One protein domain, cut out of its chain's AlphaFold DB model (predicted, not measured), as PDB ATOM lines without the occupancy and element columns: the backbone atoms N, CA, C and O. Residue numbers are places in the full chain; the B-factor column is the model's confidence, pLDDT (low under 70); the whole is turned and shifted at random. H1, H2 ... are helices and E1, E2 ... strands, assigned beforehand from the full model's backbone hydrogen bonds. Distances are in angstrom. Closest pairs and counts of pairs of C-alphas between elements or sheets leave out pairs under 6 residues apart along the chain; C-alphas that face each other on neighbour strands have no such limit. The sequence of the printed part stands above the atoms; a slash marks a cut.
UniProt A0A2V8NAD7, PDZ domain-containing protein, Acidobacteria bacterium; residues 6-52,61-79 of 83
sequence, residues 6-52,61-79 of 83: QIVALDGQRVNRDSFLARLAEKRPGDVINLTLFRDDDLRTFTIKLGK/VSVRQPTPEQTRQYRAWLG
ATOM      1  N   GLN A   6      -2.480 -20.586  15.929       81.31
ATOM      2  CA  GLN A   6      -3.359 -20.707  17.088       81.31
ATOM      3  C   GLN A   6      -2.554 -20.654  18.385       81.31
ATOM      4  O   GLN A   6      -1.883 -21.617  18.747       81.31
ATOM      5  N   ILE A   7      -2.665 -19.552  19.130       83.88
ATOM      6  CA  ILE A   7      -2.072 -19.433  20.469       83.88
ATOM      7  C   ILE A   7      -2.788 -20.386  21.428       83.88
ATOM      8  O   ILE A   7      -4.016 -20.380  21.522       83.88
ATOM      9  N   VAL A   8      -2.010 -21.174  22.167       90.69
ATOM     10  CA  VAL A   8      -2.528 -22.163  23.119       90.69
ATOM     11  C   VAL A   8      -1.987 -22.000  24.529       90.69
ATOM     12  O   VAL A   8      -2.670 -22.416  25.463       90.69
ATOM     13  N   ALA A   9      -0.820 -21.373  24.721       91.31
ATOM     14  CA  ALA A   9      -0.307 -21.079  26.056       91.31
ATOM     15  C   ALA A   9       0.519 -19.788  26.137       91.31
ATOM     16  O   ALA A   9       1.171 -19.384  25.174       91.31
ATOM     17  N   LEU A  10       0.516 -19.183  27.324       87.62
ATOM     18  CA  LEU A  10       1.368 -18.066  27.725       87.62
ATOM     19  C   LEU A  10       2.070 -18.453  29.030       87.62
ATOM     20  O   LEU A  10       1.410 -18.857  29.985       87.62
ATOM     21  N   ASP A  11       3.398 -18.367  29.051       93.00
ATOM     22  CA  ASP A  11       4.246 -18.751  30.188       93.00
ATOM     23  C   ASP A  11       3.943 -20.173  30.705       93.00
ATOM     24  O   ASP A  11       3.879 -20.432  31.904       93.00
ATOM     25  N   GLY A  12       3.711 -21.105  29.773       92.31
ATOM     26  CA  GLY A  12       3.398 -22.508  30.070       92.31
ATOM     27  C   GLY A  12       1.960 -22.766  30.534       92.31
ATOM     28  O   GLY A  12       1.578 -23.920  30.714       92.31
ATOM     29  N   GLN A  13       1.133 -21.729  30.690       94.44
ATOM     30  CA  GLN A  13      -0.269 -21.877  31.073       94.44
ATOM     31  C   GLN A  13      -1.179 -21.833  29.856       94.44
ATOM     32  O   GLN A  13      -1.072 -20.924  29.035       94.44
ATOM     33  N   ARG A  14      -2.119 -22.781  29.764       95.75
ATOM     34  CA  ARG A  14      -3.109 -22.795  28.684       95.75
ATOM     35  C   ARG A  14      -3.946 -21.514  28.706       95.75
ATOM     36  O   ARG A  14      -4.416 -21.085  29.763       95.75
ATOM     37  N   VAL A  15      -4.157 -20.938  27.529       88.81
ATOM     38  CA  VAL A  15      -4.957 -19.726  27.348       88.81
ATOM     39  C   VAL A  15      -6.053 -19.934  26.310       88.81
ATOM     40  O   VAL A  15      -5.934 -20.730  25.381       88.81
ATOM     41  N   ASN A  16      -7.130 -19.183  26.483       85.38
ATOM     42  CA  ASN A  16      -8.094 -18.829  25.446       85.38
ATOM     43  C   ASN A  16      -7.981 -17.313  25.190       85.38
ATOM     44  O   ASN A  16      -7.133 -16.659  25.794       85.38
ATOM     45  N   ARG A  17      -8.829 -16.740  24.329       79.19
ATOM     46  CA  ARG A  17      -8.773 -15.303  24.006       79.19
ATOM     47  C   ARG A  17      -8.793 -14.414  25.257       79.19
ATOM     48  O   ARG A  17      -7.904 -13.584  25.417       79.19
ATOM     49  N   ASP A  18      -9.755 -14.614  26.149       82.31
ATOM     50  CA  ASP A  18      -9.964 -13.712  27.289       82.31
ATOM     51  C   ASP A  18      -8.856 -13.855  28.336       82.31
ATOM     52  O   ASP A  18      -8.288 -12.869  28.802       82.31
ATOM     53  N   SER A  19      -8.477 -15.092  28.658       84.25
ATOM     54  CA  SER A  19      -7.406 -15.363  29.622       84.25
ATOM     55  C   SER A  19      -6.007 -15.043  29.084       84.25
ATOM     56  O   SER A  19      -5.094 -14.818  29.876       84.25
ATOM     57  N   PHE A  20      -5.823 -15.006  27.761       82.81
ATOM     58  CA  PHE A  20      -4.614 -14.474  27.134       82.81
ATOM     59  C   PHE A  20      -4.520 -12.961  27.343       82.81
ATOM     60  O   PHE A  20      -3.499 -12.479  27.829       82.81
ATOM     61  N   LEU A  21      -5.595 -12.226  27.037       81.25
ATOM     62  CA  LEU A  21      -5.644 -10.771  27.196       81.25
ATOM     63  C   LEU A  21      -5.482 -10.348  28.659       81.25
ATOM     64  O   LEU A  21      -4.688  -9.453  28.941       81.25
ATOM     65  N   ALA A  22      -6.169 -11.020  29.587       81.00
ATOM     66  CA  ALA A  22      -6.059 -10.737  31.017       81.00
ATOM     67  C   ALA A  22      -4.616 -10.898  31.523       81.00
ATOM     68  O   ALA A  22      -4.067  -9.988  32.136       81.00
ATOM     69  N   ARG A  23      -3.960 -12.015  31.186       84.19
ATOM     70  CA  ARG A  23      -2.567 -12.260  31.585       84.19
ATOM     71  C   ARG A  23      -1.581 -11.304  30.924       84.19
ATOM     72  O   ARG A  23      -0.580 -10.953  31.538       84.19
ATOM     73  N   LEU A  24      -1.823 -10.907  29.674       82.12
ATOM     74  CA  LEU A  24      -0.965  -9.945  28.984       82.12
ATOM     75  C   LEU A  24      -1.081  -8.545  29.606       82.12
ATOM     76  O   LEU A  24      -0.076  -7.847  29.699       82.12
ATOM     77  N   ALA A  25      -2.274  -8.167  30.076       81.50
ATOM     78  CA  ALA A  25      -2.517  -6.895  30.759       81.50
ATOM     79  C   ALA A  25      -1.780  -6.776  32.108       81.50
ATOM     80  O   ALA A  25      -1.489  -5.668  32.552       81.50
ATOM     81  N   GLU A  26      -1.435  -7.900  32.740       85.31
ATOM     82  CA  GLU A  26      -0.624  -7.935  33.966       85.31
ATOM     83  C   GLU A  26       0.880  -7.726  33.704       85.31
ATOM     84  O   GLU A  26       1.655  -7.540  34.645       85.31
ATOM     85  N   LYS A  27       1.323  -7.770  32.441       81.88
ATOM     86  CA  LYS A  27       2.737  -7.642  32.078       81.88
ATOM     87  C   LYS A  27       3.139  -6.191  31.860       81.88
ATOM     88  O   LYS A  27       2.352  -5.335  31.460       81.88
ATOM     89  N   ARG A  28       4.423  -5.918  32.069       80.12
ATOM     90  CA  ARG A  28       5.025  -4.599  31.886       80.12
ATOM     91  C   ARG A  28       5.920  -4.568  30.649       80.12
ATOM     92  O   ARG A  28       6.509  -5.584  30.272       80.12
ATOM     93  N   PRO A  29       6.099  -3.389  30.032       78.75
ATOM     94  CA  PRO A  29       7.147  -3.196  29.045       78.75
ATOM     95  C   PRO A  29       8.505  -3.660  29.577       78.75
ATOM     96  O   PRO A  29       8.930  -3.253  30.657       78.75
ATOM     97  N   GLY A  30       9.202  -4.473  28.793       76.19
ATOM     98  CA  GLY A  30      10.478  -5.076  29.157       76.19
ATOM     99  C   GLY A  30      10.378  -6.492  29.720       76.19
ATOM    100  O   GLY A  30      11.407  -7.171  29.713       76.19
ATOM    101  N   ASP A  31       9.191  -6.953  30.127       80.69
ATOM    102  CA  ASP A  31       8.986  -8.333  30.571       80.69
ATOM    103  C   ASP A  31       9.253  -9.313  29.424       80.69
ATOM    104  O   ASP A  31       9.003  -9.020  28.251       80.69
ATOM    105  N   VAL A  32       9.764 -10.491  29.774       82.25
ATOM    106  CA  VAL A  32       9.967 -11.596  28.840       82.25
ATOM    107  C   VAL A  32       8.878 -12.634  29.076       82.25
ATOM    108  O   VAL A  32       8.675 -13.062  30.209       82.25
ATOM    109  N   ILE A  33       8.194 -13.027  28.005       83.69
ATOM    110  CA  ILE A  33       7.134 -14.037  28.016       83.69
ATOM    111  C   ILE A  33       7.478 -15.196  27.082       83.69
ATOM    112  O   ILE A  33       8.194 -15.014  26.095       83.69
ATOM    113  N   ASN A  34       6.919 -16.370  27.354       86.62
ATOM    114  CA  ASN A  34       6.965 -17.525  26.461       86.62
ATOM    115  C   ASN A  34       5.585 -17.766  25.844       86.62
ATOM    116  O   ASN A  34       4.652 -18.180  26.531       86.62
ATOM    117  N   LEU A  35       5.453 -17.528  24.542       83.44
ATOM    118  CA  LEU A  35       4.214 -17.737  23.801       83.44
ATOM    119  C   LEU A  35       4.256 -19.080  23.079       83.44
ATOM    120  O   LEU A  35       5.158 -19.308  22.279       83.44
ATOM    121  N   THR A  36       3.279 -19.947  23.333       85.44
ATOM    122  CA  THR A  36       3.151 -21.240  22.648       85.44
ATOM    123  C   THR A  36       1.947 -21.237  21.718       85.44
ATOM    124  O   THR A  36       0.846 -20.859  22.130       85.44
ATOM    125  N   LEU A  37       2.150 -21.669  20.475       82.88
ATOM    126  CA  LEU A  37       1.139 -21.686  19.421       82.88
ATOM    127  C   LEU A  37       1.289 -22.902  18.503       82.88
ATOM    128  O   LEU A  37       2.386 -23.438  18.371       82.88
ATOM    129  N   PHE A  38       0.197 -23.305  17.860       80.88
ATOM    130  CA  PHE A  38       0.225 -24.199  16.704       80.88
ATOM    131  C   PHE A  38       0.377 -23.397  15.417       80.88
ATOM    132  O   PHE A  38      -0.263 -22.351  15.286       80.88
ATOM    133  N   ARG A  39       1.191 -23.897  14.486       79.56
ATOM    134  CA  ARG A  39       1.289 -23.422  13.103       79.56
ATOM    135  C   ARG A  39       1.412 -24.598  12.159       79.56
ATOM    136  O   ARG A  39       2.393 -25.323  12.274       79.56
ATOM    137  N   ASP A  40       0.468 -24.743  11.232       78.75
ATOM    138  CA  ASP A  40       0.444 -25.867  10.284       78.75
ATOM    139  C   ASP A  40       0.682 -27.214  11.010       78.75
ATOM    140  O   ASP A  40       1.514 -28.017  10.606       78.75
ATOM    141  N   ASP A  41      -0.004 -27.394  12.148       81.44
ATOM    142  CA  ASP A  41       0.100 -28.509  13.111       81.44
ATOM    143  C   ASP A  41       1.378 -28.599  13.974       81.44
ATOM    144  O   ASP A  41       1.409 -29.357  14.948       81.44
ATOM    145  N   ASP A  42       2.389 -27.759  13.746       81.12
ATOM    146  CA  ASP A  42       3.574 -27.697  14.607       81.12
ATOM    147  C   ASP A  42       3.312 -26.893  15.883       81.12
ATOM    148  O   ASP A  42       3.027 -25.692  15.834       81.12
ATOM    149  N   LEU A  43       3.528 -27.512  17.047       87.62
ATOM    150  CA  LEU A  43       3.577 -26.798  18.321       87.62
ATOM    151  C   LEU A  43       4.924 -26.080  18.472       87.62
ATOM    152  O   LEU A  43       5.981 -26.709  18.513       87.62
ATOM    153  N   ARG A  44       4.891 -24.754  18.597       82.75
ATOM    154  CA  ARG A  44       6.085 -23.906  18.710       82.75
ATOM    155  C   ARG A  44       5.989 -22.992  19.918       82.75
ATOM    156  O   ARG A  44       4.918 -22.469  20.214       82.75
ATOM    157  N   THR A  45       7.125 -22.744  20.568       83.12
ATOM    158  CA  THR A  45       7.244 -21.793  21.679       83.12
ATOM    159  C   THR A  45       8.258 -20.707  21.342       83.12
ATOM    160  O   THR A  45       9.369 -20.999  20.906       83.12
ATOM    161  N   PHE A  46       7.879 -19.452  21.566       79.25
ATOM    162  CA  PHE A  46       8.695 -18.274  21.292       79.25
ATOM    163  C   PHE A  46       8.907 -17.456  22.560       79.25
ATOM    164  O   PHE A  46       7.947 -17.112  23.250       79.25
ATOM    165  N   THR A  47      10.155 -17.079  22.825       79.94
ATOM    166  CA  THR A  47      10.507 -16.153  23.903       79.94
ATOM    167  C   THR A  47      10.500 -14.717  23.376       79.94
ATOM    168  O   THR A  47      11.261 -14.368  22.468       79.94
ATOM    169  N   ILE A  48       9.628 -13.876  23.931       78.31
ATOM    170  CA  ILE A  48       9.337 -12.522  23.441       78.31
ATOM    171  C   ILE A  48       9.568 -11.515  24.564       78.31
ATOM    172  O   ILE A  48       9.041 -11.678  25.659       78.31
ATOM    173  N   LYS A  49      10.303 -10.435  24.278       78.25
ATOM    174  CA  LYS A  49      10.417  -9.276  25.172       78.25
ATOM    175  C   LYS A  49       9.366  -8.229  24.804       78.25
ATOM    176  O   LYS A  49       9.355  -7.750  23.670       78.25
ATOM    177  N   LEU A  50       8.509  -7.855  25.750       75.50
ATOM    178  CA  LEU A  50       7.419  -6.908  25.527       75.50
ATOM    179  C   LEU A  50       7.943  -5.481  25.331       75.50
ATOM    180  O   LEU A  50       8.775  -4.987  26.095       75.50
ATOM    181  N   GLY A  51       7.449  -4.804  24.296       73.75
ATOM    182  CA  GLY A  51       7.727  -3.389  24.046       73.75
ATOM    183  C   GLY A  51       6.910  -2.460  24.947       73.75
ATOM    184  O   GLY A  51       6.006  -2.891  25.661       73.75
ATOM    185  N   LYS A  52       7.207  -1.155  24.904       60.88
ATOM    186  CA  LYS A  52       6.314  -0.147  25.494       60.88
ATOM    187  C   LYS A  52       5.021  -0.094  24.684       60.88
ATOM    188  O   LYS A  52       5.083   0.081  23.470       60.88
ATOM    189  N   VAL A  61       3.702  -6.713  17.363       43.41
ATOM    190  CA  VAL A  61       4.604  -5.796  16.667       43.41
ATOM    191  C   VAL A  61       6.012  -6.370  16.640       43.41
ATOM    192  O   VAL A  61       6.490  -6.971  17.603       43.41
ATOM    193  N   SER A  62       6.685  -6.180  15.511       40.28
ATOM    194  CA  SER A  62       8.075  -6.568  15.319       40.28
ATOM    195  C   SER A  62       8.985  -5.878  16.344       40.28
ATOM    196  O   SER A  62       8.921  -4.668  16.572       40.28
ATOM    197  N   VAL A  63       9.851  -6.669  16.985       47.53
ATOM    198  CA  VAL A  63      10.863  -6.178  17.930       47.53
ATOM    199  C   VAL A  63      11.835  -5.270  17.171       47.53
ATOM    200  O   VAL A  63      12.362  -5.666  16.137       47.53
ATOM    201  N   ARG A  64      12.092  -4.054  17.676       40.59
ATOM    202  CA  ARG A  64      12.916  -3.017  17.009       40.59
ATOM    203  C   ARG A  64      14.373  -3.429  16.727       40.59
ATOM    204  O   ARG A  64      15.011  -2.828  15.872       40.59
ATOM    205  N   GLN A  65      14.893  -4.424  17.445       40.19
ATOM    206  CA  GLN A  65      16.206  -5.041  17.226       40.19
ATOM    207  C   GLN A  65      16.039  -6.562  17.299       40.19
ATOM    208  O   GLN A  65      16.283  -7.165  18.346       40.19
ATOM    209  N   PRO A  66      15.526  -7.187  16.233       45.47
ATOM    210  CA  PRO A  66      15.354  -8.622  16.221       45.47
ATOM    211  C   PRO A  66      16.739  -9.268  16.121       45.47
ATOM    212  O   PRO A  66      17.574  -8.853  15.313       45.47
ATOM    213  N   THR A  67      17.002 -10.301  16.922       55.81
ATOM    214  CA  THR A  67      18.178 -11.142  16.668       55.81
ATOM    215  C   THR A  67      18.055 -11.763  15.267       55.81
ATOM    216  O   THR A  67      16.938 -11.906  14.742       55.81
ATOM    217  N   PRO A  68      19.169 -12.149  14.620       56.41
ATOM    218  CA  PRO A  68      19.114 -12.808  13.315       56.41
ATOM    219  C   PRO A  68      18.196 -14.037  13.317       56.41
ATOM    220  O   PRO A  68      17.538 -14.326  12.323       56.41
ATOM    221  N   GLU A  69      18.105 -14.725  14.451       58.69
ATOM    222  CA  GLU A  69      17.296 -15.924  14.643       58.69
ATOM    223  C   GLU A  69      15.798 -15.605  14.756       58.69
ATOM    224  O   GLU A  69      14.992 -16.165  14.013       58.69
ATOM    225  N   GLN A  70      15.430 -14.598  15.552       54.31
ATOM    226  CA  GLN A  70      14.053 -14.087  15.630       54.31
ATOM    227  C   GLN A  70      13.576 -13.515  14.285       54.31
ATOM    228  O   GLN A  70      12.423 -13.696  13.898       54.31
ATOM    229  N   THR A  71      14.476 -12.875  13.531       54.22
ATOM    230  CA  THR A  71      14.188 -12.367  12.180       54.22
ATOM    231  C   THR A  71      13.914 -13.501  11.201       54.22
ATOM    232  O   THR A  71      12.975 -13.412  10.413       54.22
ATOM    233  N   ARG A  72      14.713 -14.575  11.237       58.31
ATOM    234  CA  ARG A  72      14.502 -15.750  10.379       58.31
ATOM    235  C   ARG A  72      13.193 -16.447  10.712       58.31
ATOM    236  O   ARG A  72      12.442 -16.757   9.798       58.31
ATOM    237  N   GLN A  73      12.886 -16.628  11.993       58.94
ATOM    238  CA  GLN A  73      11.649 -17.278  12.430       58.94
ATOM    239  C   GLN A  73      10.400 -16.461  12.066       58.94
ATOM    240  O   GLN A  73       9.400 -17.026  11.626       58.94
ATOM    241  N   TYR A  74      10.475 -15.133  12.178       52.78
ATOM    242  CA  TYR A  74       9.394 -14.228  11.784       52.78
ATOM    243  C   TYR A  74       9.236 -14.112  10.258       52.78
ATOM    244  O   TYR A  74       8.121 -14.086   9.748       52.78
ATOM    245  N   ARG A  75      10.335 -14.092   9.491       50.00
ATOM    246  CA  ARG A  75      10.278 -14.079   8.016       50.00
ATOM    247  C   ARG A  75       9.816 -15.412   7.433       50.00
ATOM    248  O   ARG A  75       9.049 -15.406   6.478       50.00
ATOM    249  N   ALA A  76      10.234 -16.527   8.032       53.81
ATOM    250  CA  ALA A  76       9.725 -17.853   7.699       53.81
ATOM    251  C   ALA A  76       8.226 -17.980   8.016       53.81
ATOM    252  O   ALA A  76       7.526 -18.723   7.341       53.81
ATOM    253  N   TRP A  77       7.723 -17.233   9.006       49.06
ATOM    254  CA  TRP A  77       6.296 -17.187   9.317       49.06
ATOM    255  C   TRP A  77       5.455 -16.434   8.283       49.06
ATOM    256  O   TRP A  77       4.387 -16.899   7.906       49.06
ATOM    257  N   LEU A  78       5.919 -15.270   7.825       47.22
ATOM    258  CA  LEU A  78       5.141 -14.411   6.925       47.22
ATOM    259  C   LEU A  78       5.159 -14.854   5.454       47.22
ATOM    260  O   LEU A  78       4.623 -14.143   4.609       47.22
ATOM    261  N   GLY A  79       5.777 -15.994   5.124       43.47
ATOM    262  CA  GLY A  79       5.722 -16.548   3.772       43.47
ATOM    263  C   GLY A  79       6.333 -15.658   2.686       43.47
ATOM    264  O   GLY A  79       5.995 -15.824   1.521       43.47
TER     265      GLY A  79
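Overview. This is residues 6 to 52 and 61 to 79 of the 83 residues of the protein "PDZ domain-containing protein" of Acidobacteria bacterium (UniProt A0A2V8NAD7). A small, twisted sheet is built of the long hairpin E2 and E3 with the shorter E1 beside E2; H1 covers E1, and H2, away from H1, only grazes the sheet. The 66 printed residues include E1, H1, E2, E3 and H2 in chain order, mixed in class. The sheet, E1 - E2 - E3, is antiparallel. The whole is compact, radius of gyration of the C-alphas 12.3 A, and flat, spanning 31 by 30 by 16 A.

Along the chain. E2 is residues 32 to 39, 21.5 A; E3 42 to 49, 22.3 A; E1 6 to 10, from C-alpha 6 at (-3.359, -20.707, 17.088). H1 is residues 17 to 25, 12.5 A; H2 68 to 77, 14.1 A, ending at C-alpha 77 (6.296, -17.187, 9.317).

Arrangement. N 35 and O 46 are 2.8 A apart across E2 and E3, N 8 and O 36 2.9 A across E1 and E2. H1 is over E1; their closest C-alphas, Leu 10 and Phe 20, are 7.0 A apart. In H1 and H2 every O i to N i+4 pair is within hydrogen-bond range.

Size, cuts and confidence. Residues 53 to 60 are not printed, a gap of 10.6 A between C-alphas 52 and 61. Residues 52 and 61 to 79 have pLDDT under 70.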